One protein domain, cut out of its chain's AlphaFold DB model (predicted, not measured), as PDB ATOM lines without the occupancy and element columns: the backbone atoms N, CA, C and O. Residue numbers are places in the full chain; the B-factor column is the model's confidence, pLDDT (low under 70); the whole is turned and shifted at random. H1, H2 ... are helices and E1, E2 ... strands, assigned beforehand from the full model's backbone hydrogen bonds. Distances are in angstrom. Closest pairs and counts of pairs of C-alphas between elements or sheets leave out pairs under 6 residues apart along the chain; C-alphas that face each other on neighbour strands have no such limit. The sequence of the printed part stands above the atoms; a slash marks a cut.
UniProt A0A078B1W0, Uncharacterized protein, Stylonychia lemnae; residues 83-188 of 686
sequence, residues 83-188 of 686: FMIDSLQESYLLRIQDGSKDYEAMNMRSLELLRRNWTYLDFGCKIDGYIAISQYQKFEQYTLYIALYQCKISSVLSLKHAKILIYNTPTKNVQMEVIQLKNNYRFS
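This is residues 83 to 188 of the 686 residues of an uncharacterized protein of Stylonychia lemnae (UniProt A0A078B1W0). What shape do these atoms make? Two antiparallel sheets, a small one of E1, E2 and E3 and a larger, strongly twisted one of E4 to E8, lie loosely and only partly face to face, with the short helix H1 beside the larger sheet where the chain passes from one to the other. The long loop of residues 96 to 111 lengthens one end, where residues 100 to 105 stick out, and E8 lies at the other end. What is it built of, and how large is it? The 106 printed residues hold, in order, E1 E2 E3 H1 E4 E5 E6 E7 E8; the class is mostly strand, and the small sheet's order is E1 - E2 - E3, while the larger is branched. It is elongated, 49 by 31 by 22 A, and only just compact, close to loose, with a radius of gyration of the C-alphas of 15.3 A.

How is the small sheet paired? E1, residues 83 to 86, E2, residues 90 to 95, and E3, residues 112 to 118, form a meander, each strand the antiparallel neighbour of the one before. N 84 and O 92 are 3.0 A apart, and N 93 and O 115 2.9 A, within hydrogen-bond range. Where is the helix? H1, residues 119 to 123, only grazes this sheet; its one O i to N i+4 pair is within hydrogen-bond range. How is the larger sheet paired? E4, residues 126 to 138, E5, 142 to 153, E6, 156 to 167, and E7, 176 to 180, form a second meander, with N 132 and O 148 2.9 A apart, N 147 and O 162 2.9 A, and N 163 and O 179 2.8 A. E5 lies on one side of E6; on the other side are E7, beside residues 162 to 166, and E8, residues 185 to 187, beside 157 to 159, with N 159 and O 185 2.8 A apart. What links the sheets in space? H1 stands at the larger sheet's level, height 0.8 A, with the C-alphas of Asp 122 and Val 178 in E7 closest at 5.6 A; the closest C-alphas of E2 and E7 are those of Leu 93 and Met 176, 7.2 A.

Where do the first and last strands lie? E1 begins at C-alpha 83, (45.858, -16.196, 50.357), and E8 ends at C-alpha 187, (71.003, -10.807, 48.198). Which strands are long? E4 measures 28.1 A, E5 30.8 A and E6 33.6 A from first to last C-alpha; E4 bends by 102 degrees at residue 129.

How far does it reach? The two C-alphas farthest apart, those of Ala 105 and Ser 188, are 48.8 A apart. Is it continuous and sure? The printed part has no cut, and the link from E2 to E3 is long, with 16 residues. Mean pLDDT of the printed part is 86.3; residues 170 to 174 are under 70.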
ATOM      1  N   PHE A  83      44.727 -15.835  51.204       93.62
ATOM      2  CA  PHE A  83      45.858 -16.196  50.357       93.62
ATOM      3  C   PHE A  83      46.771 -17.153  51.119       93.62
ATOM      4  O   PHE A  83      47.137 -16.858  52.253       93.62
ATOM      5  N   MET A  84      47.151 -18.281  50.514       93.75
ATOM      6  CA  MET A  84      48.017 -19.282  51.153       93.75
ATOM      7  C   MET A  84      49.114 -19.782  50.207       93.75
ATOM      8  O   MET A  84      48.942 -19.792  48.988       93.75
ATOM      9  N   ILE A  85      50.230 -20.238  50.776       92.94
ATOM     10  CA  ILE A  85      51.303 -20.952  50.071       92.94
ATOM     11  C   ILE A  85      51.621 -22.234  50.839       92.94
ATOM     12  O   ILE A  85      51.754 -22.213  52.065       92.94
ATOM     13  N   ASP A  86      51.763 -23.347  50.122       93.06
ATOM     14  CA  ASP A  86      52.065 -24.657  50.705       93.06
ATOM     15  C   ASP A  86      53.538 -25.092  50.579       93.06
ATOM     16  O   ASP A  86      54.363 -24.473  49.898       93.06
ATOM     17  N   SER A  87      53.874 -26.198  51.245       91.56
ATOM     18  CA  SER A  87      55.200 -26.823  51.206       91.56
ATOM     19  C   SER A  87      55.617 -27.339  49.819       91.56
ATOM     20  O   SER A  87      56.800 -27.608  49.611       91.56
ATOM     21  N   LEU A  88      54.688 -27.442  48.858       91.81
ATOM     22  CA  LEU A  88      54.959 -27.819  47.467       91.81
ATOM     23  C   LEU A  88      55.194 -26.607  46.550       91.81
ATOM     24  O   LEU A  88      55.538 -26.798  45.384       91.81
ATOM     25  N   GLN A  89      55.101 -25.381  47.082       92.00
ATOM     26  CA  GLN A  89      55.228 -24.116  46.347       92.00
ATOM     27  C   GLN A  89      54.078 -23.860  45.360       92.00
ATOM     28  O   GLN A  89      54.271 -23.261  44.298       92.00
ATOM     29  N   GLU A  90      52.864 -24.256  45.735       92.75
ATOM     30  CA  GLU A  90      51.634 -23.811  45.081       92.75
ATOM     31  C   GLU A  90      50.983 -22.647  45.853       92.75
ATOM     32  O   GLU A  90      50.988 -22.614  47.086       92.75
ATOM     33  N   SER A  91      50.451 -21.671  45.111       92.06
ATOM     34  CA  SER A  91      49.727 -20.492  45.595       92.06
ATOM     35  C   SER A  91      48.214 -20.713  45.538       92.06
ATOM     36  O   SER A  91      47.682 -21.250  44.562       92.06
ATOM     37  N   TYR A  92      47.522 -20.243  46.574       92.62
ATOM     38  CA  TYR A  92      46.086 -20.408  46.786       92.62
ATOM     39  C   TYR A  92      45.403 -19.065  46.984       92.62
ATOM     40  O   TYR A  92      45.866 -18.253  47.781       92.62
ATOM     41  N   LEU A  93      44.258 -18.878  46.328       91.88
ATOM     42  CA  LEU A  93      43.225 -17.946  46.767       91.88
ATOM     43  C   LEU A  93      41.980 -18.745  47.142       91.88
ATOM     44  O   LEU A  93      41.450 -19.494  46.314       91.88
ATOM     45  N   LEU A  94      41.514 -18.556  48.371       91.31
ATOM     46  CA  LEU A  94      40.338 -19.208  48.932       91.31
ATOM     47  C   LEU A  94      39.321 -18.167  49.417       91.31
ATOM     48  O   LEU A  94      39.706 -17.063  49.806       91.31
ATOM     49  N   ARG A  95      38.039 -18.536  49.470       89.12
ATOM     50  CA  ARG A  95      36.983 -17.763  50.154       89.12
ATOM     51  C   ARG A  95      35.964 -18.675  50.841       89.12
ATOM     52  O   ARG A  95      36.042 -19.896  50.740       89.12
ATOM     53  N   ILE A  96      34.982 -18.082  51.512       87.56
ATOM     54  CA  ILE A  96      33.800 -18.789  52.028       87.56
ATOM     55  C   ILE A  96      32.856 -19.139  50.855       87.56
ATOM     56  O   ILE A  96      32.709 -18.344  49.930       87.56
ATOM     57  N   GLN A  97      32.246 -20.333  50.873       80.00
ATOM     58  CA  GLN A  97      31.624 -20.993  49.701       80.00
ATOM     59  C   GLN A  97      30.452 -20.263  49.024       80.00
ATOM     60  O   GLN A  97      30.110 -20.567  47.885       80.00
ATOM     61  N   ASP A  98      29.800 -19.344  49.723       75.06
ATOM     62  CA  ASP A  98      28.703 -18.510  49.224       75.06
ATOM     63  C   ASP A  98      29.147 -17.059  48.951       75.06
ATOM     64  O   ASP A  98      28.346 -16.232  48.516       75.06
ATOM     65  N   GLY A  99      30.417 -16.736  49.218       71.38
ATOM     66  CA  GLY A  99      30.954 -15.377  49.207       71.38
ATOM     67  C   GLY A  99      30.406 -14.468  50.314       71.38
ATOM     68  O   GLY A  99      30.628 -13.258  50.249       71.38
ATOM     69  N   SER A 100      29.682 -14.998  51.306       73.00
ATOM     70  CA  SER A 100      29.113 -14.191  52.386       73.00
ATOM     71  C   SER A 100      30.097 -13.981  53.538       73.00
ATOM     72  O   SER A 100      31.170 -14.582  53.617       73.00
ATOM     73  N   LYS A 101      29.706 -13.100  54.463       74.19
ATOM     74  CA  LYS A 101      30.408 -12.861  55.733       74.19
ATOM     75  C   LYS A 101      29.730 -13.580  56.904       74.19
ATOM     76  O   LYS A 101      29.968 -13.223  58.061       74.19
ATOM     77  N   ASP A 102      28.880 -14.568  56.615       83.00
ATOM     78  CA  ASP A 102      28.253 -15.426  57.617       83.00
ATOM     79  C   ASP A 102      29.181 -16.598  57.971       83.00
ATOM     80  O   ASP A 102      29.027 -17.746  57.546       83.00
ATOM     81  N   TYR A 103      30.186 -16.272  58.785       86.31
ATOM     82  CA  TYR A 103      31.116 -17.246  59.349       86.31
ATOM     83  C   TYR A 103      30.413 -18.306  60.222       86.31
ATOM     84  O   TYR A 103      31.011 -19.348  60.482       86.31
ATOM     85  N   GLU A 104      29.174 -18.067  60.676       88.12
ATOM     86  CA  GLU A 104      28.425 -18.972  61.550       88.12
ATOM     87  C   GLU A 104      27.690 -20.044  60.735       88.12
ATOM     88  O   GLU A 104      27.933 -21.235  60.941       88.12
ATOM     89  N   ALA A 105      26.903 -19.648  59.728       87.38
ATOM     90  CA  ALA A 105      26.253 -20.577  58.800       87.38
ATOM     91  C   ALA A 105      27.260 -21.419  57.992       87.38
ATOM     92  O   ALA A 105      26.943 -22.540  57.568       87.38
ATOM     93  N   MET A 106      28.470 -20.892  57.781       89.75
ATOM     94  CA  MET A 106      29.550 -21.541  57.031       89.75
ATOM     95  C   MET A 106      30.614 -22.214  57.915       89.75
ATOM     96  O   MET A 106      31.564 -22.795  57.389       89.75
ATOM     97  N   ASN A 107      30.446 -22.202  59.242       91.88
ATOM     98  CA  ASN A 107      31.366 -22.841  60.184       91.88
ATOM     99  C   ASN A 107      31.502 -24.355  59.912       91.88
ATOM    100  O   ASN A 107      30.537 -25.026  59.547       91.88
ATOM    101  N   MET A 108      32.704 -24.901  60.109       91.44
ATOM    102  CA  MET A 108      33.071 -26.301  59.848       91.44
ATOM    103  C   MET A 108      32.865 -26.767  58.391       91.44
ATOM    104  O   MET A 108      32.839 -27.971  58.131       91.44
ATOM    105  N   ARG A 109      32.765 -25.847  57.421       91.38
ATOM    106  CA  ARG A 109      32.789 -26.167  55.981       91.38
ATOM    107  C   ARG A 109      34.193 -26.026  55.393       91.38
ATOM    108  O   ARG A 109      35.073 -25.398  55.981       91.38
ATOM    109  N   SER A 110      34.405 -26.604  54.218       91.12
ATOM    110  CA  SER A 110      35.591 -26.349  53.395       91.12
ATOM    111  C   SER A 110      35.569 -24.926  52.835       91.12
ATOM    112  O   SER A 110      34.495 -24.417  52.512       91.12
ATOM    113  N   LEU A 111      36.729 -24.293  52.655       90.88
ATOM    114  CA  LEU A 111      36.800 -23.073  51.841       90.88
ATOM    115  C   LEU A 111      36.647 -23.395  50.342       90.88
ATOM    116  O   LEU A 111      37.060 -24.456  49.878       90.88
ATOM    117  N   GLU A 112      36.075 -22.468  49.575       88.62
ATOM    118  CA  GLU A 112      36.023 -22.542  48.113       88.62
ATOM    119  C   GLU A 112      37.374 -22.146  47.513       88.62
ATOM    120  O   GLU A 112      37.916 -21.081  47.822       88.62
ATOM    121  N   LEU A 113      37.896 -22.991  46.622       90.50
ATOM    122  CA  LEU A 113      39.114 -22.733  45.865       90.50
ATOM    123  C   LEU A 113      38.824 -21.867  44.634       90.50
ATOM    124  O   LEU A 113      38.168 -22.315  43.698       90.50
ATOM    125  N   LEU A 114      39.374 -20.653  44.609       88.06
ATOM    126  CA  LEU A 114      39.169 -19.683  43.526       88.06
ATOM    127  C   LEU A 114      40.305 -19.660  42.502       88.06
ATOM    128  O   LEU A 114      40.076 -19.459  41.312       88.06
ATOM    129  N   ARG A 115      41.546 -19.817  42.973       89.00
ATOM    130  CA  ARG A 115      42.761 -19.855  42.147       89.00
ATOM    131  C   ARG A 115      43.769 -20.780  42.819       89.00
ATOM    132  O   ARG A 115      44.056 -20.610  44.002       89.00
ATOM    133  N   ARG A 116      44.305 -21.729  42.052       91.31
ATOM    134  CA  ARG A 116      45.445 -22.584  42.408       91.31
ATOM    135  C   ARG A 116      46.481 -22.462  41.304       91.31
ATOM    136  O   ARG A 116      46.196 -22.861  40.182       91.31
ATOM    137  N   ASN A 117      47.662 -21.959  41.636       89.69
ATOM    138  CA  ASN A 117      48.781 -21.799  40.710       89.69
ATOM    139  C   ASN A 117      50.078 -22.328  41.336       89.69
ATOM    140  O   ASN A 117      50.127 -22.676  42.511       89.69
ATOM    141  N   TRP A 118      51.152 -22.385  40.552       90.94
ATOM    142  CA  TRP A 118      52.511 -22.535  41.081       90.94
ATOM    143  C   TRP A 118      53.077 -21.153  41.407       90.94
ATOM    144  O   TRP A 118      52.947 -20.242  40.587       90.94
ATOM    145  N   THR A 119      53.777 -20.989  42.538       89.56
ATOM    146  CA  THR A 119      54.382 -19.690  42.907       89.56
ATOM    147  C   THR A 119      55.366 -19.199  41.840       89.56
ATOM    148  O   THR A 119      55.469 -17.999  41.600       89.56
ATOM    149  N   TYR A 120      56.004 -20.118  41.106       89.75
ATOM    150  CA  TYR A 120      56.837 -19.800  39.944       89.75
ATOM    151  C   TYR A 120      56.102 -19.005  38.848       89.75
ATOM    152  O   TYR A 120      56.728 -18.163  38.212       89.75
ATOM    153  N   LEU A 121      54.801 -19.238  38.638       89.31
ATOM    154  CA  LEU A 121      54.006 -18.554  37.612       89.31
ATOM    155  C   LEU A 121      53.538 -17.168  38.081       89.31
ATOM    156  O   LEU A 121      53.679 -16.203  37.340       89.31
ATOM    157  N   ASP A 122      53.032 -17.063  39.314       88.50
ATOM    158  CA  ASP A 122      52.517 -15.799  39.872       88.50
ATOM    159  C   ASP A 122      53.645 -14.827  40.287       88.50
ATOM    160  O   ASP A 122      53.534 -13.616  40.116       88.50
ATOM    161  N   PHE A 123      54.751 -15.351  40.831       90.38
ATOM    162  CA  PHE A 123      55.840 -14.578  41.451       90.38
ATOM    163  C   PHE A 123      57.187 -14.690  40.698       90.38
ATOM    164  O   PHE A 123      58.211 -14.132  41.126       90.38
ATOM    165  N   GLY A 124      57.218 -15.423  39.579       88.88
ATOM    166  CA  GLY A 124      58.388 -15.573  38.705       88.88
ATOM    167  C   GLY A 124      59.574 -16.326  39.324       88.88
ATOM    168  O   GLY A 124      60.712 -16.114  38.898       88.88
ATOM    169  N   CYS A 125      59.360 -17.089  40.403       90.12
ATOM    170  CA  CYS A 125      60.342 -17.954  41.076       90.12
ATOM    171  C   CYS A 125      59.692 -18.768  42.209       90.12
ATOM    172  O   CYS A 125      58.559 -18.498  42.597       90.12
ATOM    173  N   LYS A 126      60.433 -19.726  42.783       89.31
ATOM    174  CA  LYS A 126      60.079 -20.319  44.084       89.31
ATOM    175  C   LYS A 126      60.428 -19.342  45.215       89.31
ATOM    176  O   LYS A 126      61.454 -18.656  45.142       89.31
ATOM    177  N   ILE A 127      59.601 -19.301  46.255       90.62
ATOM    178  CA  ILE A 127      59.772 -18.461  47.445       90.62
ATOM    179  C   ILE A 127      60.489 -19.290  48.522       90.62
ATOM    180  O   ILE A 127      59.990 -20.329  48.942       90.62
ATOM    181  N   ASP A 128      61.683 -18.860  48.938       85.56
ATOM    182  CA  ASP A 128      62.618 -19.663  49.763       85.56
ATOM    183  C   ASP A 128      62.802 -19.112  51.189       85.56
ATOM    184  O   ASP A 128      63.617 -19.611  51.969       85.56
ATOM    185  N   GLY A 129      62.055 -18.070  51.550       80.25
ATOM    186  CA  GLY A 129      62.172 -17.371  52.825       80.25
ATOM    187  C   GLY A 129      60.996 -16.433  53.069       80.25
ATOM    188  O   GLY A 129      59.867 -16.762  52.722       80.25
ATOM    189  N   TYR A 130      61.289 -15.285  53.677       86.50
ATOM    190  CA  TYR A 130      60.321 -14.248  54.026       86.50
ATOM    191  C   TYR A 130      59.350 -13.907  52.883       86.50
ATOM    192  O   TYR A 130      59.771 -13.715  51.740       86.50
ATOM    193  N   ILE A 131      58.072 -13.760  53.221       89.12
ATOM    194  CA  ILE A 131      57.056 -13.064  52.432       89.12
ATOM    195  C   ILE A 131      56.199 -12.248  53.404       89.12
ATOM    196  O   ILE A 131      55.809 -12.752  54.454       89.12
ATOM    197  N   ALA A 132      55.896 -11.004  53.045       87.12
ATOM    198  CA  ALA A 132      54.885 -10.196  53.713       87.12
ATOM    199  C   ALA A 132      54.054  -9.439  52.685       87.12
ATOM    200  O   ALA A 132      54.564  -9.006  51.647       87.12
ATOM    201  N   ILE A 133      52.769  -9.273  52.984       88.94
ATOM    202  CA  ILE A 133      51.803  -8.632  52.099       88.94
ATOM    203  C   ILE A 133      51.209  -7.436  52.842       88.94
ATOM    204  O   ILE A 133      50.711  -7.559  53.954       88.94
ATOM    205  N   SER A 134      51.287  -6.252  52.240       85.56
ATOM    206  CA  SER A 134      50.725  -5.013  52.781       85.56
ATOM    207  C   SER A 134      49.599  -4.519  51.887       85.56
ATOM    208  O   SER A 134      49.809  -4.346  50.688       85.56
ATOM    209  N   GLN A 135      48.430  -4.214  52.451       86.50
ATOM    210  CA  GLN A 135      47.429  -3.437  51.722       86.50
ATOM    211  C   GLN A 135      48.001  -2.050  51.405       86.50
ATOM    212  O   GLN A 135      48.603  -1.417  52.273       86.50
ATOM    213  N   TYR A 136      47.827  -1.592  50.165       81.19
ATOM    214  CA  TYR A 136      48.285  -0.278  49.715       81.19
ATOM    215  C   TYR A 136      47.109   0.648  49.401       81.19
ATOM    216  O   TYR A 136      47.045   1.754  49.928       81.19
ATOM    217  N   GLN A 137      46.151   0.194  48.586       84.75
ATOM    218  CA  GLN A 137      45.025   1.029  48.164       84.75
ATOM    219  C   GLN A 137      43.767   0.191  47.938       84.75
ATOM    220  O   GLN A 137      43.828  -0.910  47.395       84.75
ATOM    221  N   LYS A 138      42.608   0.716  48.347       82.75
ATOM    222  CA  LYS A 138      41.296   0.166  47.995       82.75
ATOM    223  C   LYS A 138      40.663   1.052  46.925       82.75
ATOM    224  O   LYS A 138      40.599   2.265  47.097       82.75
ATOM    225  N   PHE A 139      40.186   0.429  45.859       81.19
ATOM    226  CA  PHE A 139      39.360   1.030  44.821       81.19
ATOM    227  C   PHE A 139      37.955   0.412  44.897       81.19
ATOM    228  O   PHE A 139      37.736  -0.597  45.573       81.19
ATOM    229  N   GLU A 140      36.986   0.997  44.197       80.50
ATOM    230  CA  GLU A 140      35.600   0.504  44.198       80.50
ATOM    231  C   GLU A 140      35.499  -0.927  43.644       80.50
ATOM    232  O   GLU A 140      34.810  -1.777  44.206       80.50
ATOM    233  N   GLN A 141      36.250  -1.218  42.577       84.50
ATOM    234  CA  GLN A 141      36.205  -2.499  41.864       84.50
ATOM    235  C   GLN A 141      37.188  -3.548  42.414       84.50
ATOM    236  O   GLN A 141      36.939  -4.744  42.269       84.50
ATOM    237  N   TYR A 142      38.295  -3.131  43.038       87.38
ATOM    238  CA  TYR A 142      39.344  -4.034  43.524       87.38
ATOM    239  C   TYR A 142      40.149  -3.442  44.690       87.38
ATOM    240  O   TYR A 142      40.192  -2.229  44.891       87.38
ATOM    241  N   THR A 143      40.845  -4.294  45.440       89.19
ATOM    242  CA  THR A 143      41.823  -3.904  46.464       89.19
ATOM    243  C   THR A 143      43.230  -4.318  46.025       89.19
ATOM    244  O   THR A 143      43.427  -5.417  45.510       89.19
ATOM    245  N   LEU A 144      44.203  -3.421  46.195       90.56
ATOM    246  CA  LEU A 144      45.596  -3.568  45.770       90.56
ATOM    247  C   LEU A 144      46.494  -3.770  46.997       90.56
ATOM    248  O   LEU A 144      46.563  -2.916  47.890       90.56
ATOM    249  N   TYR A 145      47.212  -4.890  47.006       92.38
ATOM    250  CA  TYR A 145      48.216  -5.253  47.999       92.38
ATOM    251  C   TYR A 145      49.603  -5.342  47.349       92.38
ATOM    252  O   TYR A 145      49.737  -5.748  46.196       92.38
ATOM    253  N   ILE A 146      50.650  -4.997  48.095       91.75
ATOM    254  CA  ILE A 146      52.048  -5.174  47.694       91.75
ATOM    255  C   ILE A 146      52.640  -6.323  48.504       91.75
ATOM    256  O   ILE A 146      52.678  -6.260  49.733       91.75
ATOM    257  N   ALA A 147      53.108  -7.359  47.813       92.19
ATOM    258  CA  ALA A 147      53.843  -8.471  48.398       92.19
ATOM    259  C   ALA A 147      55.352  -8.251  48.234       92.19
ATOM    260  O   ALA A 147      55.828  -8.117  47.106       92.19
ATOM    261  N   LEU A 148      56.098  -8.256  49.339       91.31
ATOM    262  CA  LEU A 148      57.563  -8.305  49.381       91.31
ATOM    263  C   LEU A 148      57.994  -9.726  49.735       91.31
ATOM    264  O   LEU A 148      57.506 -10.272  50.721       91.31
ATOM    265  N   TYR A 149      58.890 -10.338  48.956       91.94
ATOM    266  CA  TYR A 149      59.268 -11.739  49.157       91.94
ATOM    267  C   TYR A 149      60.717 -12.081  48.782       91.94
ATOM    268  O   TYR A 149      61.315 -11.510  47.862       91.94
ATOM    269  N   GLN A 150      61.270 -13.075  49.486       92.12
ATOM    270  CA  GLN A 150      62.556 -13.689  49.182       92.12
ATOM    271  C   GLN A 150      62.393 -14.831  48.172       92.12
ATOM    272  O   GLN A 150      61.793 -15.876  48.423       92.12
ATOM    273  N   CYS A 151      62.999 -14.614  47.018       90.12
ATOM    274  CA  CYS A 151      62.874 -15.374  45.789       90.12
ATOM    275  C   CYS A 151      64.164 -16.155  45.507       90.12
ATOM    276  O   CYS A 151      65.256 -15.610  45.668       90.12
ATOM    277  N   LYS A 152      64.068 -17.406  45.042       90.19
ATOM    278  CA  LYS A 152      65.230 -18.241  44.692       90.19
ATOM    279  C   LYS A 152      65.225 -18.611  43.221       90.19
ATOM    280  O   LYS A 152      64.295 -19.248  42.726       90.19
ATOM    281  N   ILE A 153      66.292 -18.217  42.533       87.94
ATOM    282  CA  ILE A 153      66.506 -18.449  41.104       87.94
ATOM    283  C   ILE A 153      67.912 -19.024  40.954       87.94
ATOM    284  O   ILE A 153      68.882 -18.347  41.276       87.94
ATOM    285  N   SER A 154      68.026 -20.273  40.494       85.75
ATOM    286  CA  SER A 154      69.317 -20.933  40.223       85.75
ATOM    287  C   SER A 154      70.329 -20.789  41.375       85.75
ATOM    288  O   SER A 154      71.421 -20.270  41.184       85.75
ATOM    289  N   SER A 155      69.903 -21.192  42.582       83.38
ATOM    290  CA  SER A 155      70.559 -21.018  43.900       83.38
ATOM    291  C   SER A 155      70.801 -19.579  44.392       83.38
ATOM    292  O   SER A 155      71.021 -19.392  45.588       83.38
ATOM    293  N   VAL A 156      70.664 -18.556  43.546       86.94
ATOM    294  CA  VAL A 156      70.777 -17.145  43.939       86.94
ATOM    295  C   VAL A 156      69.505 -16.675  44.649       86.94
ATOM    296  O   VAL A 156      68.396 -16.800  44.122       86.94
ATOM    297  N   LEU A 157      69.675 -16.077  45.831       90.06
ATOM    298  CA  LEU A 157      68.607 -15.379  46.543       90.06
ATOM    299  C   LEU A 157      68.423 -13.964  45.973       90.06
ATOM    300  O   LEU A 157      69.381 -13.230  45.725       90.06
ATOM    301  N   SER A 158      67.169 -13.586  45.762       88.94
ATOM    302  CA  SER A 158      66.735 -12.268  45.304       88.94
ATOM    303  C   SER A 158      65.647 -11.723  46.216       88.94
ATOM    304  O   SER A 158      64.780 -12.468  46.664       88.94
ATOM    305  N   LEU A 159      65.645 -10.414  46.421       88.88
ATOM    306  CA  LEU A 159      64.497  -9.677  46.924       88.88
ATOM    307  C   LEU A 159      63.638  -9.239  45.728       88.88
ATOM    308  O   LEU A 159      64.162  -8.677  44.758       88.88
ATOM    309  N   LYS A 160      62.337  -9.539  45.773       90.06
ATOM    310  CA  LYS A 160      61.350  -9.197  44.738       90.06
ATOM    311  C   LYS A 160      60.084  -8.600  45.361       90.06
ATOM    312  O   LYS A 160      59.794  -8.829  46.534       90.06
ATOM    313  N   HIS A 161      59.320  -7.897  44.526       91.44
ATOM    314  CA  HIS A 161      57.993  -7.381  44.847       91.44
ATOM    315  C   HIS A 161      56.961  -7.789  43.785       91.44
ATOM    316  O   HIS A 161      57.295  -7.928  42.604       91.44
ATOM    317  N   ALA A 162      55.703  -7.941  44.198       92.25
ATOM    318  CA  ALA A 162      54.560  -8.156  43.313       92.25
ATOM    319  C   ALA A 162      53.345  -7.325  43.755       92.25
ATOM    320  O   ALA A 162      53.106  -7.132  44.948       92.25
ATOM    321  N   LYS A 163      52.575  -6.857  42.774       92.12
ATOM    322  CA  LYS A 163      51.285  -6.180  42.917       92.12
ATOM    323  C   LYS A 163      50.185  -7.242  42.865       92.12
ATOM    324  O   LYS A 163      50.009  -7.890  41.837       92.12
ATOM    325  N   ILE A 164      49.476  -7.441  43.971       92.75
ATOM    326  CA  ILE A 164      48.340  -8.363  44.074       92.75
ATOM    327  C   ILE A 164      47.054  -7.538  43.983       92.75
ATOM    328  O   ILE A 164      46.794  -6.691  44.838       92.75
ATOM    329  N   LEU A 165      46.260  -7.779  42.944       91.50
ATOM    330  CA  LEU A 165      44.953  -7.164  42.722       91.50
ATOM    331  C   LEU A 165      43.869  -8.175  43.090       91.50
ATOM    332  O   LEU A 165      43.887  -9.298  42.594       91.50
ATOM    333  N   ILE A 166      42.923  -7.785  43.940       90.00
ATOM    334  CA  ILE A 166      41.798  -8.626  44.361       90.00
ATOM    335  C   ILE A 166      40.497  -7.924  43.999       90.00
ATOM    336  O   ILE A 166      40.215  -6.845  44.510       90.00
ATOM    337  N   TYR A 167      39.710  -8.530  43.118       85.94
ATOM    338  CA  TYR A 167      38.469  -7.955  42.616       85.94
ATOM    339  C   TYR A 167      37.338  -8.149  43.632       85.94
ATOM    340  O   TYR A 167      37.098  -9.250  44.130       85.94
ATOM    341  N   ASN A 168      36.634  -7.061  43.951       77.50
ATOM    342  CA  ASN A 168      35.565  -7.061  44.955       77.50
ATOM    343  C   ASN A 168      34.301  -7.781  44.438       77.50
ATOM    344  O   ASN A 168      33.487  -8.252  45.230       77.50
ATOM    345  N   THR A 169      34.133  -7.873  43.115       75.19
ATOM    346  CA  THR A 169      33.048  -8.601  42.445       75.19
ATOM    347  C   THR A 169      33.590  -9.849  41.734       75.19
ATOM    348  O   THR A 169      34.568  -9.757  40.988       75.19
ATOM    349  N   PRO A 170      32.976 -11.033  41.920       61.62
ATOM    350  CA  PRO A 170      33.493 -12.267  41.345       61.62
ATOM    351  C   PRO A 170      33.239 -12.336  39.833       61.62
ATOM    352  O   PRO A 170      32.126 -12.621  39.385       61.62
ATOM    353  N   THR A 171      34.281 -12.123  39.025       58.22
ATOM    354  CA  THR A 171      34.224 -12.462  37.595       58.22
ATOM    355  C   THR A 171      34.295 -13.982  37.418       58.22
ATOM    356  O   THR A 171      34.853 -14.689  38.259       58.22
ATOM    357  N   LYS A 172      33.753 -14.509  36.311       55.53
ATOM    358  CA  LYS A 172      33.639 -15.965  36.096       55.53
ATOM    359  C   LYS A 172      34.975 -16.724  36.065       55.53
ATOM    360  O   LYS A 172      34.957 -17.921  36.314       55.53
ATOM    361  N   ASN A 173      36.093 -16.048  35.776       55.22
ATOM    362  CA  ASN A 173      37.403 -16.688  35.580       55.22
ATOM    363  C   ASN A 173      38.541 -16.113  36.452       55.22
ATOM    364  O   ASN A 173      39.590 -16.745  36.538       55.22
ATOM    365  N   VAL A 174      38.391 -14.927  37.065       58.16
ATOM    366  CA  VAL A 174      39.456 -14.278  37.865       58.16
ATOM    367  C   VAL A 174      38.865 -13.520  39.060       58.16
ATOM    368  O   VAL A 174      37.936 -12.730  38.896       58.16
ATOM    369  N   GLN A 175      39.431 -13.734  40.254       74.81
ATOM    370  CA  GLN A 175      39.122 -12.961  41.476       74.81
ATOM    371  C   GLN A 175      40.380 -12.366  42.140       74.81
ATOM    372  O   GLN A 175      40.293 -11.315  42.765       74.81
ATOM    373  N   MET A 176      41.561 -12.957  41.917       85.19
ATOM    374  CA  MET A 176      42.868 -12.341  42.191       85.19
ATOM    375  C   MET A 176      43.751 -12.401  40.947       85.19
ATOM    376  O   MET A 176      43.778 -13.423  40.255       85.19
ATOM    377  N   GLU A 177      44.530 -11.348  40.731       88.38
ATOM    378  CA  GLU A 177      45.642 -11.262  39.788       88.38
ATOM    379  C   GLU A 177      46.938 -10.921  40.546       88.38
ATOM    380  O   GLU A 177      46.920 -10.146  41.502       88.38
ATOM    381  N   VAL A 178      48.066 -11.511  40.140       89.88
ATOM    382  CA  VAL A 178      49.395 -11.233  40.707       89.88
ATOM    383  C   VAL A 178      50.297 -10.778  39.570       89.88
ATOM    384  O   VAL A 178      50.467 -11.501  38.591       89.88
ATOM    385  N   ILE A 179      50.854  -9.577  39.700       91.50
ATOM    386  CA  ILE A 179      51.701  -8.936  38.692       91.50
ATOM    387  C   ILE A 179      53.077  -8.699  39.316       91.50
ATOM    388  O   ILE A 179      53.221  -7.929  40.268       91.50
ATOM    389  N   GLN A 180      54.105  -9.375  38.807       91.56
ATOM    390  CA  GLN A 180      55.471  -9.210  39.305       91.56
ATOM    391  C   GLN A 180      56.042  -7.849  38.878       91.56
ATOM    392  O   GLN A 180      56.057  -7.534  37.687       91.56
ATOM    393  N   LEU A 181      56.596  -7.076  39.817       90.38
ATOM    394  CA  LEU A 181      57.331  -5.858  39.464       90.38
ATOM    395  C   LEU A 181      58.670  -6.227  38.803       90.38
ATOM    396  O   LEU A 181      59.340  -7.190  39.197       90.38
ATOM    397  N   LYS A 182      59.058  -5.472  37.773       87.38
ATOM    398  CA  LYS A 182      60.323  -5.626  37.034       87.38
ATOM    399  C   LYS A 182      61.503  -5.160  37.889       87.38
ATOM    400  O   LYS A 182      61.339  -4.272  38.720       87.38
ATOM    401  N   ASN A 183      62.694  -5.692  37.602       83.38
ATOM    402  CA  ASN A 183      63.928  -5.590  38.401       83.38
ATOM    403  C   ASN A 183      63.883  -6.422  39.698       83.38
ATOM    404  O   ASN A 183      62.821  -6.708  40.246       83.38
ATOM    405  N   ASN A 184      65.051  -6.825  40.199       83.88
ATOM    406  CA  ASN A 184      65.230  -7.562  41.453       83.88
ATOM    407  C   ASN A 184      66.560  -7.171  42.108       83.88
ATOM    408  O   ASN A 184      67.505  -6.793  41.417       83.88
ATOM    409  N   TYR A 185      66.661  -7.311  43.431       85.69
ATOM    410  CA  TYR A 185      67.923  -7.101  44.140       85.69
ATOM    411  C   TYR A 185      68.533  -8.440  44.548       85.69
ATOM    412  O   TYR A 185      67.903  -9.212  45.271       85.69
ATOM    413  N   ARG A 186      69.751  -8.744  44.081       86.06
ATOM    414  CA  ARG A 186      70.483  -9.940  44.524       86.06
ATOM    415  C   ARG A 186      70.876  -9.774  45.987       86.06
ATOM    416  O   ARG A 186      71.439  -8.749  46.355       86.06
ATOM    417  N   PHE A 187      70.665 -10.816  46.783       81.69
ATOM    418  CA  PHE A 187      71.003 -10.807  48.198       81.69
ATOM    419  C   PHE A 187      71.832 -12.031  48.610       81.69
ATOM    420  O   PHE A 187      71.712 -13.099  48.012       81.69
ATOM    421  N   SER A 188      72.712 -11.874  49.602       76.00
ATOM    422  CA  SER A 188      73.659 -12.921  50.027       76.00
ATOM    423  C   SER A 188      73.094 -13.901  51.056       76.00
ATOM    424  O   SER A 188      73.566 -15.031  51.142       76.00
TER     425      SER A 188